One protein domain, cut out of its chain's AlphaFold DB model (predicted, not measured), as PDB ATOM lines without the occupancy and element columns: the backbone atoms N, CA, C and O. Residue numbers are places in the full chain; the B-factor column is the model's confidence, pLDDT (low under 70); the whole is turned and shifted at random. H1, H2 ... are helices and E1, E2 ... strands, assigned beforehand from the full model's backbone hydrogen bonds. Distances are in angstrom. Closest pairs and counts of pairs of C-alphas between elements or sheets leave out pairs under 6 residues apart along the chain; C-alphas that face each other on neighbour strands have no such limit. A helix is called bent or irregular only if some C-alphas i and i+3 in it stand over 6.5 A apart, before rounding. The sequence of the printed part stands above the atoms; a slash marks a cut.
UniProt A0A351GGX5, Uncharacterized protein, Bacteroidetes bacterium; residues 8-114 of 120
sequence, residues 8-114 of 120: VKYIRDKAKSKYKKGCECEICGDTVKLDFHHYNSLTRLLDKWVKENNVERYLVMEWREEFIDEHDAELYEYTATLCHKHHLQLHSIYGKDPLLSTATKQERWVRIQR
ATOM      1  N   VAL A   8       2.431 -37.996 -53.237       95.25
ATOM      2  CA  VAL A   8       3.214 -38.708 -52.215       95.25
ATOM      3  C   VAL A   8       3.400 -40.195 -52.540       95.25
ATOM      4  O   VAL A   8       4.406 -40.783 -52.146       95.25
ATOM      5  N   LYS A   9       2.473 -40.830 -53.274       95.81
ATOM      6  CA  LYS A   9       2.617 -42.242 -53.665       95.81
ATOM      7  C   LYS A   9       3.773 -42.436 -54.643       95.81
ATOM      8  O   LYS A   9       4.477 -43.424 -54.512       95.81
ATOM      9  N   TYR A  10       4.033 -41.491 -55.547       96.81
ATOM     10  CA  TYR A  10       5.179 -41.581 -56.464       96.81
ATOM     11  C   TYR A  10       6.525 -41.530 -55.739       96.81
ATOM     12  O   TYR A  10       7.469 -42.200 -56.165       96.81
ATOM     13  N   ILE A  11       6.591 -40.774 -54.639       97.31
ATOM     14  CA  ILE A  11       7.757 -40.712 -53.754       97.31
ATOM     15  C   ILE A  11       7.901 -42.024 -52.981       97.31
ATOM     16  O   ILE A  11       8.934 -42.685 -53.063       97.31
ATOM     17  N   ARG A  12       6.844 -42.450 -52.273       96.00
ATOM     18  CA  ARG A  12       6.875 -43.678 -51.460       96.00
ATOM     19  C   ARG A  12       7.163 -44.912 -52.301       96.00
ATOM     20  O   ARG A  12       7.982 -45.722 -51.894       96.00
ATOM     21  N   ASP A  13       6.539 -45.054 -53.469       95.75
ATOM     22  CA  ASP A  13       6.749 -46.207 -54.350       95.75
ATOM     23  C   ASP A  13       8.224 -46.314 -54.790       95.75
ATOM     24  O   ASP A  13       8.743 -47.422 -54.918       95.75
ATOM     25  N   LYS A  14       8.928 -45.181 -54.951       96.25
ATOM     26  CA  LYS A  14      10.369 -45.145 -55.248       96.25
ATOM     27  C   LYS A  14      11.230 -45.439 -54.011       96.25
ATOM     28  O   LYS A  14      12.159 -46.239 -54.101       96.25
ATOM     29  N   ALA A  15      10.914 -44.831 -52.870       96.69
ATOM     30  CA  ALA A  15      11.714 -44.912 -51.646       96.69
ATOM     31  C   ALA A  15      11.549 -46.230 -50.867       96.69
ATOM     32  O   ALA A  15      12.480 -46.692 -50.214       96.69
ATOM     33  N   LYS A  16      10.378 -46.873 -50.950       95.62
ATOM     34  CA  LYS A  16       9.974 -47.987 -50.074       95.62
ATOM     35  C   LYS A  16      10.946 -49.166 -50.051       95.62
ATOM     36  O   LYS A  16      11.045 -49.841 -49.033       95.62
ATOM     37  N   SER A  17      11.657 -49.418 -51.150       94.88
ATOM     38  CA  SER A  17      12.665 -50.487 -51.226       94.88
ATOM     39  C   SER A  17      13.841 -50.295 -50.259       94.88
ATOM     40  O   SER A  17      14.464 -51.280 -49.874       94.88
ATOM     41  N   LYS A  18      14.118 -49.053 -49.838       96.38
ATOM     42  CA  LYS A  18      15.189 -48.694 -48.899       96.38
ATOM     43  C   LYS A  18      14.706 -48.537 -47.447       96.38
ATOM     44  O   LYS A  18      15.514 -48.248 -46.569       96.38
ATOM     45  N   TYR A  19      13.411 -48.713 -47.166       96.69
ATOM     46  CA  TYR A  19      12.878 -48.568 -45.807       96.69
ATOM     47  C   TYR A  19      13.469 -49.610 -44.856       96.69
ATOM     48  O   TYR A  19      13.357 -50.817 -45.078       96.69
ATOM     49  N   LYS A  20      14.039 -49.135 -43.746       94.81
ATOM     50  CA  LYS A  20      14.620 -49.965 -42.685       94.81
ATOM     51  C   LYS A  20      13.547 -50.353 -41.666       94.81
ATOM     52  O   LYS A  20      13.545 -49.891 -40.531       94.81
ATOM     53  N   LYS A  21      12.586 -51.174 -42.089       96.50
ATOM     54  CA  LYS A  21      11.527 -51.660 -41.195       96.50
ATOM     55  C   LYS A  21      12.068 -52.754 -40.268       96.50
ATOM     56  O   LYS A  21      12.566 -53.770 -40.748       96.50
ATOM     57  N   GLY A  22      11.942 -52.548 -38.963       96.44
ATOM     58  CA  GLY A  22      12.349 -53.491 -37.927       96.44
ATOM     59  C   GLY A  22      11.491 -54.759 -37.875       96.44
ATOM     60  O   GLY A  22      10.443 -54.866 -38.521       96.44
ATOM     61  N   CYS A  23      11.945 -55.729 -37.079       97.56
ATOM     62  CA  CYS A  23      11.250 -56.997 -36.834       97.56
ATOM     63  C   CYS A  23      10.293 -56.961 -35.633       97.56
ATOM     64  O   CYS A  23       9.526 -57.903 -35.447       97.56
ATOM     65  N   GLU A  24      10.310 -55.884 -34.849       98.00
ATOM     66  CA  GLU A  24       9.474 -55.699 -33.667       98.00
ATOM     67  C   GLU A  24       9.003 -54.248 -33.532       98.00
ATOM     68  O   GLU A  24       9.568 -53.320 -34.113       98.00
ATOM     69  N   CYS A  25       7.941 -54.053 -32.760       98.44
ATOM     70  CA  CYS A  25       7.434 -52.746 -32.403       98.44
ATOM     71  C   CYS A  25       8.390 -52.070 -31.424       98.44
ATOM     72  O   CYS A  25       8.597 -52.555 -30.314       98.44
ATOM     73  N   GLU A  26       8.854 -50.876 -31.773       98.12
ATOM     74  CA  GLU A  26       9.763 -50.093 -30.938       98.12
ATOM     75  C   GLU A  26       9.166 -49.689 -29.584       98.12
ATOM     76  O   GLU A  26       9.918 -49.369 -28.670       98.12
ATOM     77  N   ILE A  27       7.839 -49.740 -29.418       98.25
ATOM     78  CA  ILE A  27       7.167 -49.428 -28.150       98.25
ATOM     79  C   ILE A  27       7.019 -50.656 -27.251       98.25
ATOM     80  O   ILE A  27       7.276 -50.557 -26.059       98.25
ATOM     81  N   CYS A  28       6.574 -51.798 -27.781       98.00
ATOM     82  CA  CYS A  28       6.153 -52.931 -26.945       98.00
ATOM     83  C   CYS A  28       6.767 -54.284 -27.312       98.00
ATOM     84  O   CYS A  28       6.374 -55.283 -26.717       98.00
ATOM     85  N   GLY A  29       7.655 -54.349 -28.307       97.75
ATOM     86  CA  GLY A  29       8.295 -55.595 -28.747       97.75
ATOM     87  C   GLY A  29       7.378 -56.569 -29.499       97.75
ATOM     88  O   GLY A  29       7.779 -57.688 -29.794       97.75
ATOM     89  N   ASP A  30       6.140 -56.178 -29.825       97.62
ATOM     90  CA  ASP A  30       5.241 -57.019 -30.626       97.62
ATOM     91  C   ASP A  30       5.832 -57.219 -32.027       97.62
ATOM     92  O   ASP A  30       6.366 -56.282 -32.608       97.62
ATOM     93  N   THR A  31       5.731 -58.422 -32.578       97.69
ATOM     94  CA  THR A  31       6.300 -58.797 -33.883       97.69
ATOM     95  C   THR A  31       5.221 -58.978 -34.954       97.69
ATOM     96  O   THR A  31       5.514 -59.233 -36.124       97.69
ATOM     97  N   VAL A  32       3.946 -58.818 -34.583       94.62
ATOM     98  CA  VAL A  32       2.800 -59.045 -35.463       94.62
ATOM     99  C   VAL A  32       2.272 -57.723 -36.026       94.62
ATOM    100  O   VAL A  32       2.115 -56.736 -35.313       94.62
ATOM    101  N   LYS A  33       1.937 -57.712 -37.327       94.19
ATOM    102  CA  LYS A  33       1.303 -56.568 -38.024       94.19
ATOM    103  C   LYS A  33       2.010 -55.236 -37.742       94.19
ATOM    104  O   LYS A  33       1.429 -54.291 -37.205       94.19
ATOM    105  N   LEU A  34       3.280 -55.191 -38.120       98.00
ATOM    106  CA  LEU A  34       4.101 -53.993 -38.018       98.00
ATOM    107  C   LEU A  34       3.783 -53.014 -39.148       98.00
ATOM    108  O   LEU A  34       3.612 -53.420 -40.298       98.00
ATOM    109  N   ASP A  35       3.805 -51.731 -38.833       97.81
ATOM    110  CA  ASP A  35       3.682 -50.591 -39.728       97.81
ATOM    111  C   ASP A  35       5.003 -49.802 -39.716       97.81
ATOM    112  O   ASP A  35       5.691 -49.739 -38.697       97.81
ATOM    113  N   PHE A  36       5.371 -49.231 -40.866       97.62
ATOM    114  CA  PHE A  36       6.516 -48.323 -40.996       97.62
ATOM    115  C   PHE A  36       6.005 -46.884 -40.948       97.62
ATOM    116  O   PHE A  36       5.241 -46.463 -41.823       97.62
ATOM    117  N   HIS A  37       6.400 -46.154 -39.918       97.88
ATOM    118  CA  HIS A  37       5.912 -44.819 -39.615       97.88
ATOM    119  C   HIS A  37       7.004 -43.780 -39.881       97.88
ATOM    120  O   HIS A  37       8.138 -43.973 -39.468       97.88
ATOM    121  N   HIS A  38       6.660 -42.670 -40.535       98.00
ATOM    122  CA  HIS A  38       7.564 -41.526 -40.694       98.00
ATOM    123  C   HIS A  38       7.164 -40.456 -39.684       98.00
ATOM    124  O   HIS A  38       5.988 -40.087 -39.648       98.00
ATOM    125  N   TYR A  39       8.116 -39.918 -38.920       98.19
ATOM    126  CA  TYR A  39       7.811 -38.839 -37.976       98.19
ATOM    127  C   TYR A  39       7.467 -37.526 -38.689       98.19
ATOM    128  O   TYR A  39       6.643 -36.742 -38.214       98.19
ATOM    129  N   ASN A  40       8.060 -37.286 -39.858       97.44
ATOM    130  CA  ASN A  40       7.678 -36.170 -40.713       97.44
ATOM    131  C   ASN A  40       6.528 -36.565 -41.646       97.44
ATOM    132  O   ASN A  40       6.583 -37.590 -42.329       97.44
ATOM    133  N   SER A  41       5.497 -35.717 -41.736       95.69
ATOM    134  CA  SER A  41       4.467 -35.892 -42.763       95.69
ATOM    135  C   SER A  41       5.093 -35.728 -44.147       95.69
ATOM    136  O   SER A  41       5.439 -34.618 -44.556       95.69
ATOM    137  N   LEU A  42       5.179 -36.831 -44.895       95.75
ATOM    138  CA  LEU A  42       5.669 -36.811 -46.275       95.75
ATOM    139  C   LEU A  42       4.837 -35.896 -47.177       95.75
ATOM    140  O   LEU A  42       5.385 -35.307 -48.097       95.75
ATOM    141  N   THR A  43       3.534 -35.743 -46.918       95.56
ATOM    142  CA  THR A  43       2.695 -34.797 -47.669       95.56
ATOM    143  C   THR A  43       3.176 -33.366 -47.457       95.56
ATOM    144  O   THR A  43       3.375 -32.640 -48.424       95.56
ATOM    145  N   ARG A  44       3.430 -32.974 -46.203       97.06
ATOM    146  CA  ARG A  44       3.865 -31.611 -45.865       97.06
ATOM    147  C   ARG A  44       5.297 -31.330 -46.295       97.06
ATOM    148  O   ARG A  44       5.551 -30.226 -46.768       97.06
ATOM    149  N   LEU A  45       6.201 -32.302 -46.154       97.38
ATOM    150  CA  LEU A  45       7.566 -32.198 -46.678       97.38
ATOM    151  C   LEU A  45       7.540 -31.953 -48.183       97.38
ATOM    152  O   LEU A  45       8.137 -31.001 -48.670       97.38
ATOM    153  N   LEU A  46       6.770 -32.768 -48.900       97.19
ATOM    154  CA  LEU A  46       6.667 -32.686 -50.347       97.19
ATOM    155  C   LEU A  46       6.026 -31.379 -50.813       97.19
ATOM    156  O   LEU A  46       6.538 -30.739 -51.723       97.19
ATOM    157  N   ASP A  47       4.936 -30.949 -50.175       96.75
ATOM    158  CA  ASP A  47       4.285 -29.678 -50.501       96.75
ATOM    159  C   ASP A  47       5.207 -28.476 -50.262       96.75
ATOM    160  O   ASP A  47       5.200 -27.533 -51.058       96.75
ATOM    161  N   LYS A  48       5.998 -28.508 -49.181       97.69
ATOM    162  CA  LYS A  48       6.997 -27.480 -48.879       97.69
ATOM    163  C   LYS A  48       8.085 -27.457 -49.956       97.69
ATOM    164  O   LYS A  48       8.305 -26.407 -50.551       97.69
ATOM    165  N   TRP A  49       8.684 -28.606 -50.255       98.38
ATOM    166  CA  TRP A  49       9.774 -28.712 -51.222       98.38
ATOM    167  C   TRP A  49       9.357 -28.321 -52.641       98.38
ATOM    168  O   TRP A  49      10.051 -27.552 -53.301       98.38
ATOM    169  N   VAL A  50       8.182 -28.776 -53.090       97.69
ATOM    170  CA  VAL A  50       7.618 -28.407 -54.400       97.69
ATOM    171  C   VAL A  50       7.457 -26.891 -54.520       97.69
ATOM    172  O   VAL A  50       7.723 -26.321 -55.575       97.69
ATOM    173  N   LYS A  51       7.024 -26.230 -53.439       97.50
ATOM    174  CA  LYS A  51       6.869 -24.774 -53.402       97.50
ATOM    175  C   LYS A  51       8.220 -24.055 -53.425       97.50
ATOM    176  O   LYS A  51       8.339 -23.043 -54.106       97.50
ATOM    177  N   GLU A  52       9.200 -24.543 -52.672       98.06
ATOM    178  CA  GLU A  52      10.532 -23.929 -52.561       98.06
ATOM    179  C   GLU A  52      11.338 -24.054 -53.859       98.06
ATOM    180  O   GLU A  52      11.993 -23.095 -54.257       98.06
ATOM    181  N   ASN A  53      11.208 -25.179 -54.564       97.62
ATOM    182  CA  ASN A  53      11.913 -25.442 -55.822       97.62
ATOM    183  C   ASN A  53      11.132 -25.010 -57.070       97.62
ATOM    184  O   ASN A  53      11.639 -25.114 -58.184       97.62
ATOM    185  N   ASN A  54       9.903 -24.509 -56.897       97.00
ATOM    186  CA  ASN A  54       9.031 -24.049 -57.979       97.00
ATOM    187  C   ASN A  54       8.889 -25.075 -59.123       97.00
ATOM    188  O   ASN A  54       8.932 -24.727 -60.304       97.00
ATOM    189  N   VAL A  55       8.738 -26.352 -58.764       96.62
ATOM    190  CA  VAL A  55       8.583 -27.445 -59.732       96.62
ATOM    191  C   VAL A  55       7.118 -27.768 -59.985       96.62
ATOM    192  O   VAL A  55       6.253 -27.681 -59.110       96.62
ATOM    193  N   GLU A  56       6.836 -28.227 -61.196       95.38
ATOM    194  CA  GLU A  56       5.500 -28.661 -61.567       95.38
ATOM    195  C   GLU A  56       5.178 -30.044 -60.987       95.38
ATOM    196  O   GLU A  56       5.872 -31.038 -61.228       95.38
ATOM    197  N   ARG A  57       4.067 -30.143 -60.244       94.50
ATOM    198  CA  ARG A  57       3.661 -31.383 -59.551       94.50
ATOM    199  C   ARG A  57       3.505 -32.574 -60.498       94.50
ATOM    200  O   ARG A  57       3.784 -33.706 -60.113       94.50
ATOM    201  N   TYR A  58       3.048 -32.340 -61.730       93.56
ATOM    202  CA  TYR A  58       2.832 -33.409 -62.708       93.56
ATOM    203  C   TYR A  58       4.139 -34.000 -63.270       93.56
ATOM    204  O   TYR A  58       4.095 -35.088 -63.843       93.56
ATOM    205  N   LEU A  59       5.283 -33.337 -63.051       95.69
ATOM    206  CA  LEU A  59       6.626 -33.797 -63.427       95.69
ATOM    207  C   LEU A  59       7.307 -34.630 -62.329       95.69
ATOM    208  O   LEU A  59       8.511 -34.836 -62.368       95.69
ATOM    209  N   VAL A  60       6.557 -35.154 -61.350       96.81
ATOM    210  CA  VAL A  60       7.099 -35.920 -60.206       96.81
ATOM    211  C   VAL A  60       8.090 -37.020 -60.569       96.81
ATOM    212  O   VAL A  60       8.984 -37.325 -59.792       96.81
ATOM    213  N   MET A  61       7.971 -37.625 -61.747       95.88
ATOM    214  CA  MET A  61       8.909 -38.659 -62.183       95.88
ATOM    215  C   MET A  61      10.314 -38.120 -62.478       95.88
ATOM    216  O   MET A  61      11.259 -38.897 -62.386       95.88
ATOM    217  N   GLU A  62      10.434 -36.832 -62.800       97.00
ATOM    218  CA  GLU A  62      11.683 -36.147 -63.142       97.00
ATOM    219  C   GLU A  62      12.437 -35.694 -61.890       97.00
ATOM    220  O   GLU A  62      13.645 -35.868 -61.814       97.00
ATOM    221  N   TRP A  63      11.722 -35.183 -60.880       97.62
ATOM    222  CA  TRP A  63      12.338 -34.568 -59.697       97.62
ATOM    223  C   TRP A  63      12.237 -35.398 -58.407       97.62
ATOM    224  O   TRP A  63      12.843 -35.053 -57.397       97.62
ATOM    225  N   ARG A  64      11.489 -36.516 -58.379       97.75
ATOM    226  CA  ARG A  64      11.318 -37.309 -57.137       97.75
ATOM    227  C   ARG A  64      12.618 -37.841 -56.545       97.75
ATOM    228  O   ARG A  64      12.632 -38.132 -55.357       97.75
ATOM    229  N   GLU A  65      13.641 -38.073 -57.364       98.00
ATOM    230  CA  GLU A  65      14.927 -38.576 -56.870       98.00
ATOM    231  C   GLU A  65      15.655 -37.482 -56.093       98.00
ATOM    232  O   GLU A  65      16.041 -37.729 -54.959       98.00
ATOM    233  N   GLU A  66      15.674 -36.258 -56.617       98.44
ATOM    234  CA  GLU A  66      16.207 -35.078 -55.929       98.44
ATOM    235  C   GLU A  66      15.495 -34.824 -54.591       98.44
ATOM    236  O   GLU A  66      16.146 -34.711 -53.557       98.44
ATOM    237  N   PHE A  67      14.154 -34.871 -54.568       98.50
ATOM    238  CA  PHE A  67      13.398 -34.769 -53.313       98.50
ATOM    239  C   PHE A  67      13.811 -35.841 -52.290       98.50
ATOM    240  O   PHE A  67      13.929 -35.543 -51.101       98.50
ATOM    241  N   ILE A  68      13.976 -37.093 -52.738       98.31
ATOM    242  CA  ILE A  68      14.348 -38.219 -51.869       98.31
ATOM    243  C   ILE A  68      15.765 -38.033 -51.330       98.31
ATOM    244  O   ILE A  68      15.978 -38.293 -50.150       98.31
ATOM    245  N   ASP A  69      16.699 -37.596 -52.172       98.06
ATOM    246  CA  ASP A  69      18.100 -37.416 -51.801       98.06
ATOM    247  C   ASP A  69      18.271 -36.249 -50.811       98.06
ATOM    248  O   ASP A  69      19.023 -36.363 -49.847       98.06
ATOM    249  N   GLU A  70      17.516 -35.158 -50.975       98.38
ATOM    250  CA  GLU A  70      17.526 -34.024 -50.037       98.38
ATOM    251  C   GLU A  70      16.875 -34.325 -48.679       98.38
ATOM    252  O   GLU A  70      17.204 -33.676 -47.687       98.38
ATOM    253  N   HIS A  71      15.958 -35.295 -48.625       98.25
ATOM    254  CA  HIS A  71      15.197 -35.656 -47.419       98.25
ATOM    255  C   HIS A  71      15.504 -37.085 -46.945       98.25
ATOM    256  O   HIS A  71      14.647 -37.752 -46.359       98.25
ATOM    257  N   ASP A  72      16.711 -37.589 -47.226       97.44
ATOM    258  CA  ASP A  72      17.107 -38.975 -46.936       97.44
ATOM    259  C   ASP A  72      16.856 -39.341 -45.461       97.44
ATOM    260  O   ASP A  72      16.209 -40.351 -45.160       97.44
ATOM    261  N   ALA A  73      17.234 -38.451 -44.538       97.31
ATOM    262  CA  ALA A  73      17.028 -38.649 -43.108       97.31
ATOM    263  C   ALA A  73      15.535 -38.755 -42.750       97.31
ATOM    264  O   ALA A  73      15.121 -39.675 -42.046       97.31
ATOM    265  N   GLU A  74      14.678 -37.875 -43.270       97.81
ATOM    266  CA  GLU A  74      13.235 -37.918 -43.028       97.81
ATOM    267  C   GLU A  74      12.549 -39.157 -43.613       97.81
ATOM    268  O   GLU A  74      11.530 -39.597 -43.070       97.81
ATOM    269  N   LEU A  75      13.074 -39.708 -44.712       97.50
ATOM    270  CA  LEU A  75      12.526 -40.902 -45.353       97.50
ATOM    271  C   LEU A  75      13.012 -42.210 -44.723       97.50
ATOM    272  O   LEU A  75      12.260 -43.191 -44.740       97.50
ATOM    273  N   TYR A  76      14.241 -42.255 -44.206       97.50
ATOM    274  CA  TYR A  76      14.883 -43.519 -43.829       97.50
ATOM    275  C   TYR A  76      15.385 -43.589 -42.389       97.50
ATOM    276  O   TYR A  76      15.503 -44.696 -41.862       97.50
ATOM    277  N   GLU A  77      15.680 -42.457 -41.752       96.81
ATOM    278  CA  GLU A  77      16.255 -42.408 -40.403       96.81
ATOM    279  C   GLU A  77      15.211 -41.999 -39.363       96.81
ATOM    280  O   GLU A  77      15.016 -42.700 -38.373       96.81
ATOM    281  N   TYR A  78      14.467 -40.920 -39.614       97.69
ATOM    282  CA  TYR A  78      13.441 -40.381 -38.716       97.69
ATOM    283  C   TYR A  78      12.113 -41.122 -38.868       97.69
ATOM    284  O   TYR A  78      11.065 -40.568 -39.224       97.69
ATOM    285  N   THR A  79      12.182 -42.417 -38.588       98.19
ATOM    286  CA  THR A  79      11.092 -43.367 -38.761       98.19
ATOM    287  C   THR A  79      10.957 -44.262 -37.536       98.19
ATOM    288  O   THR A  79      11.818 -44.268 -36.660       98.19
ATOM    289  N   ALA A  80       9.844 -44.987 -37.457       98.19
ATOM    290  CA  ALA A  80       9.597 -45.973 -36.418       98.19
ATOM    291  C   ALA A  80       8.933 -47.219 -36.994       98.19
ATOM    292  O   ALA A  80       8.066 -47.144 -37.870       98.19
ATOM    293  N   THR A  81       9.264 -48.370 -36.430       98.56
ATOM    294  CA  THR A  81       8.525 -49.613 -36.619       98.56
ATOM    295  C   THR A  81       7.569 -49.805 -35.454       98.56
ATOM    296  O   THR A  81       7.978 -50.012 -34.315       98.56
ATOM    297  N   LEU A  82       6.268 -49.733 -35.721       98.56
ATOM    298  CA  LEU A  82       5.231 -49.805 -34.691       98.56
ATOM    299  C   LEU A  82       4.250 -50.928 -35.009       98.56
ATOM    300  O   LEU A  82       3.904 -51.126 -36.167       98.56
ATOM    301  N   CYS A  83       3.741 -51.645 -34.006       98.44
ATOM    302  CA  CYS A  83       2.580 -52.497 -34.239       98.44
ATOM    303  C   CYS A  83       1.369 -51.623 -34.576       98.44
ATOM    304  O   CYS A  83       1.284 -50.458 -34.166       98.44
ATOM    305  N   HIS A  84       0.402 -52.197 -35.287       97.88
ATOM    306  CA  HIS A  84      -0.761 -51.456 -35.767       97.88
ATOM    307  C   HIS A  84      -1.488 -50.662 -34.665       97.88
ATOM    308  O   HIS A  84      -1.889 -49.517 -34.870       97.88
ATOM    309  N   LYS A  85      -1.601 -51.231 -33.456       97.62
ATOM    310  CA  LYS A  85      -2.216 -50.564 -32.296       97.62
ATOM    311  C   LYS A  85      -1.484 -49.270 -31.925       97.62
ATOM    312  O   LYS A  85      -2.119 -48.228 -31.787       97.62
ATOM    313  N   HIS A  86      -0.165 -49.333 -31.768       98.44
ATOM    314  CA  HIS A  86       0.643 -48.175 -31.388       98.44
ATOM    315  C   HIS A  86       0.737 -47.142 -32.509       98.44
ATOM    316  O   HIS A  86       0.708 -45.943 -32.239       98.44
ATOM    317  N   HIS A  87       0.766 -47.594 -33.762       98.31
ATOM    318  CA  HIS A  87       0.708 -46.713 -34.920       98.31
ATOM    319  C   HIS A  87      -0.596 -45.893 -34.948       98.31
ATOM    320  O   HIS A  87      -0.565 -44.671 -35.107       98.31
ATOM    321  N   LEU A  88      -1.748 -46.530 -34.698       97.75
ATOM    322  CA  LEU A  88      -3.033 -45.830 -34.583       97.75
ATOM    323  C   LEU A  88      -3.094 -44.901 -33.367       97.75
ATOM    324  O   LEU A  88      -3.654 -43.810 -33.463       97.75
ATOM    325  N   GLN A  89      -2.513 -45.301 -32.237       98.00
ATOM    326  CA  GLN A  89      -2.459 -44.459 -31.045       98.00
ATOM    327  C   GLN A  89      -1.647 -43.186 -31.303       98.00
ATOM    328  O   GLN A  89      -2.119 -42.097 -30.984       98.00
ATOM    329  N   LEU A  90      -0.483 -43.295 -31.947       98.25
ATOM    330  CA  LEU A  90       0.307 -42.135 -32.357       98.25
ATOM    331  C   LEU A  90      -0.524 -41.215 -33.267       98.25
ATOM    332  O   LEU A  90      -0.637 -40.015 -33.007       98.25
ATOM    333  N   HIS A  91      -1.210 -41.779 -34.264       97.56
ATOM    334  CA  HIS A  91      -2.094 -41.011 -35.143       97.56
ATOM    335  C   HIS A  91      -3.320 -40.405 -34.447       97.56
ATOM    336  O   HIS A  91      -3.810 -39.375 -34.903       97.56
ATOM    337  N   SER A  92      -3.815 -40.975 -33.347       98.00
ATOM    338  CA  SER A  92      -4.888 -40.348 -32.559       98.00
ATOM    339  C   SER A  92      -4.435 -39.080 -31.829       98.00
ATOM    340  O   SER A  92      -5.262 -38.222 -31.539       98.00
ATOM    341  N   ILE A  93      -3.129 -38.942 -31.568       97.75
ATOM    342  CA  ILE A  93      -2.545 -37.801 -30.850       97.75
ATOM    343  C   ILE A  93      -2.109 -36.710 -31.831       97.75
ATOM    344  O   ILE A  93      -2.413 -35.538 -31.627       97.75
ATOM    345  N   TYR A  94      -1.396 -37.090 -32.892       97.62
ATOM    346  CA  TYR A  94      -0.788 -36.141 -33.833       97.62
ATOM    347  C   TYR A  94      -1.582 -35.978 -35.138       97.62
ATOM    348  O   TYR A  94      -1.334 -35.050 -35.906       97.62
ATOM    349  N   GLY A  95      -2.563 -36.845 -35.391       95.94
ATOM    350  CA  GLY A  95      -3.290 -36.907 -36.654       95.94
ATOM    351  C   GLY A  95      -2.554 -37.716 -37.726       95.94
ATOM    352  O   GLY A  95      -1.434 -38.191 -37.539       95.94
ATOM    353  N   LYS A  96      -3.209 -37.892 -38.881       92.31
ATOM    354  CA  LYS A  96      -2.644 -38.587 -40.058       92.31
ATOM    355  C   LYS A  96      -1.693 -37.715 -40.884       92.31
ATOM    356  O   LYS A  96      -0.916 -38.245 -41.669       92.31
ATOM    357  N   ASP A  97      -1.793 -36.400 -40.722       93.12
ATOM    358  CA  ASP A  97      -1.004 -35.397 -41.436       93.12
ATOM    359  C   ASP A  97      -0.513 -34.312 -40.457       93.12
ATOM    360  O   ASP A  97      -1.002 -33.178 -40.476       93.12
ATOM    361  N   PRO A  98       0.378 -34.675 -39.517       95.19
ATOM    362  CA  PRO A  98       0.866 -33.747 -38.508       95.19
ATOM    363  C   PRO A  98       1.762 -32.651 -39.105       95.19
ATOM    364  O   PRO A  98       2.406 -32.829 -40.141       95.19
ATOM    365  N   LEU A  99       1.858 -31.517 -38.401       96.75
ATOM    366  CA  LEU A  99       2.814 -30.455 -38.734       96.75
ATOM    367  C   LEU A  99       4.258 -30.965 -38.610       96.75
ATOM    368  O   LEU A  99       4.581 -31.675 -37.656       96.75
ATOM    369  N   LEU A 100       5.149 -30.517 -39.503       96.88
ATOM    370  CA  LEU A 100       6.573 -30.902 -39.507       96.88
ATOM    371  C   LEU A 100       7.276 -30.611 -38.171       96.88
ATOM    372  O   LEU A 100       8.088 -31.398 -37.699       96.88
ATOM    373  N   SER A 101       6.883 -29.534 -37.485       96.62
ATOM    374  CA  SER A 101       7.416 -29.158 -36.166       96.62
ATOM    375  C   SER A 101       7.102 -30.153 -35.039       96.62
ATOM    376  O   SER A 101       7.561 -29.976 -33.909       96.62
ATOM    377  N   THR A 102       6.300 -31.187 -35.305       97.69
ATOM    378  CA  THR A 102       5.954 -32.222 -34.324       97.69
ATOM    379  C   THR A 102       6.786 -33.492 -34.450       97.69
ATOM    380  O   THR A 102       6.638 -34.354 -33.589       97.69
ATOM    381  N   ALA A 103       7.666 -33.624 -35.447       97.69
ATOM    382  CA  ALA A 103       8.433 -34.853 -35.669       97.69
ATOM    383  C   ALA A 103       9.225 -35.289 -34.423       97.69
ATOM    384  O   ALA A 103       9.034 -36.391 -33.915       97.69
ATOM    385  N   THR A 104       9.985 -34.372 -33.820       98.00
ATOM    386  CA  THR A 104      10.733 -34.633 -32.574       98.00
ATOM    387  C   THR A 104       9.824 -34.928 -31.376       98.00
ATOM    388  O   THR A 104      10.212 -35.626 -30.438       98.00
ATOM    389  N   LYS A 105       8.582 -34.422 -31.383       98.38
ATOM    390  CA  LYS A 105       7.585 -34.736 -30.348       98.38
ATOM    391  C   LYS A 105       7.056 -36.159 -30.511       98.38
ATOM    392  O   LYS A 105       6.872 -36.826 -29.498       98.38
ATOM    393  N   GLN A 106       6.823 -36.601 -31.745       98.56
ATOM    394  CA  GLN A 106       6.390 -37.964 -32.060       98.56
ATOM    395  C   GLN A 106       7.465 -38.981 -31.664       98.56
ATOM    396  O   GLN A 106       7.165 -39.928 -30.943       98.56
ATOM    397  N   GLU A 107       8.722 -38.727 -32.026       98.31
ATOM    398  CA  GLU A 107       9.866 -39.555 -31.625       98.31
ATOM    399  C   GLU A 107       9.999 -39.643 -30.097       98.31
ATOM    400  O   GLU A 107      10.049 -40.728 -29.513       98.31
ATOM    401  N   ARG A 108       9.957 -38.493 -29.407       98.31
ATOM    402  CA  ARG A 108       9.966 -38.457 -27.938       98.31
ATOM    403  C   ARG A 108       8.797 -39.242 -27.343       98.31
ATOM    404  O   ARG A 108       8.965 -39.886 -26.309       98.31
ATOM    405  N   TRP A 109       7.618 -39.169 -27.954       98.50
ATOM    406  CA  TRP A 109       6.453 -39.914 -27.497       98.50
ATOM    407  C   TRP A 109       6.665 -41.424 -27.623       98.50
ATOM    408  O   TRP A 109       6.391 -42.126 -26.649       98.50
ATOM    409  N   VAL A 110       7.206 -41.909 -28.750       98.38
ATOM    410  CA  VAL A 110       7.561 -43.327 -28.946       98.38
ATOM    411  C   VAL A 110       8.523 -43.789 -27.854       98.38
ATOM    412  O   VAL A 110       8.240 -44.782 -27.184       98.38
ATOM    413  N   ARG A 111       9.590 -43.022 -27.589       98.06
ATOM    414  CA  ARG A 111      10.548 -43.328 -26.514       98.06
ATOM    415  C   ARG A 111       9.875 -43.430 -25.144       98.06
ATOM    416  O   ARG A 111      10.065 -44.416 -24.443       98.06
ATOM    417  N   ILE A 112       9.037 -42.456 -24.785       98.06
ATOM    418  CA  ILE A 112       8.305 -42.467 -23.508       98.06
ATOM    419  C   ILE A 112       7.376 -43.685 -23.409       98.06
ATOM    420  O   ILE A 112       7.234 -44.257 -22.330       98.06
ATOM    421  N   GLN A 113       6.712 -44.091 -24.497       98.06
ATOM    422  CA  GLN A 113       5.904 -45.311 -24.450       98.06
ATOM    423  C   GLN A 113       6.787 -46.550 -24.278       98.06
ATOM    424  O   GLN A 113       6.447 -47.407 -23.471       98.06
ATOM    425  N   ARG A 114       7.934 -46.627 -24.962       97.56
ATOM    426  CA  ARG A 114       8.887 -47.733 -24.799       97.56
ATOM    427  C   ARG A 114       9.349 -47.889 -23.346       97.56
ATOM    428  O   ARG A 114       9.333 -48.997 -22.818       97.56
TER     429      ARG A 114
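Overview. This is residues 8 to 114 of the 120 residues of an uncharacterized protein of Bacteroidetes bacterium (UniProt A0A351GGX5). The model has two lobes joined end to end: in one, a small two-stranded sheet, E1 and E2, with helix H5 mainly by E1 and helix H6 mainly by E2; in the other, the helices H1, H2 and H3 set at steep angles to one another, with short H4 between the lobes. Residues 19 to 33, with no named element, run from H1 to the far end of the sheet lobe and turn back into E1. The printed part has 107 residues, with six named helices and two named strands in the order H1 E1 H2 H3 H4 E2 H5 H6; the sheet is antiparallel and the class is mostly helix. The whole is compact, with a radius of gyration of the C-alphas of 14.4 A, and elongated, spanning 42 by 26 by 18 A.

Along the chain. The sheet is made of E1, residues 34 to 38, and E2, residues 79 to 83; C-alpha 34 stands at (4.101, -53.993, -38.018). H5 is residues 84 to 94, 15.4 A long, and H6 is residues 100 to 114, 22.5 A, ending at C-alpha 114 at (8.887, -47.733, -24.799). H4 is residues 72 to 77, neither bent nor irregular, but only just: C-alphas 74 and 77 are 6.0 A apart. H1, residues 8 to 18, is 15.9 A long and begins at C-alpha 8 at (3.214, -38.708, -52.215); H2, residues 42 to 52, is 15.1 A, and H3, residues 57 to 70, is 17.0 A. H1, H3 and H6 are irregular: C-alphas 14 and 17 are 7.1 A apart, 58 and 61 8.0 A, and 101 and 104 7.3 A.

Arrangement. E1 and E2 are antiparallel at 152 degrees; N 35 and O 82 are within hydrogen-bond range at 2.7 A, as are N 80 and O 37 at 2.8 A. The closest C-alphas of E1 and H5 are those of Leu 34 and His 84, 5.9 A apart. E2 and H6 are near each other, with 8 pairs of C-alphas within 10 A. H5 and H6 only just touch, with 3 pairs of C-alphas within 8 A, the closest those of Leu 90 and Gln 106 at 7.4 A; they run opposite ways at a steep tilt of 45 degrees, and H6 touches H5 with residues 102 to 106 alone. The closest C-alphas of E1 and H4 are those of His 38 and Leu 75, 6.8 A apart. H4 is close to but not clearly touching H1, where C-alphas 18 and 76 are 7.3 A apart. H1 touches H3, closest at the C-alphas of Ile 11 and Arg 64, 6.0 A, the same way at a tilt of 36 degrees, only just steep. H2 only just touches H3, with 3 pairs of C-alphas within 8 A, closest at Val 50 and Arg 57, 7.1 A, and is about perpendicular to it at 78 degrees. In H2, H4 and H5 every O i to N i+4 pair is within hydrogen-bond range; in H1 4 of 7 are, in H3 5 of 10, in H6 9 of 11.

Size, cuts and confidence. The two C-alphas farthest apart, those of Gly 29 and Asn 54, are 43.0 A from each other. The printed part has no cut, and the link from H1 to E1, 15 residues, is long. The mean pLDDT of the printed part is 97.2, and no printed residue is under 70.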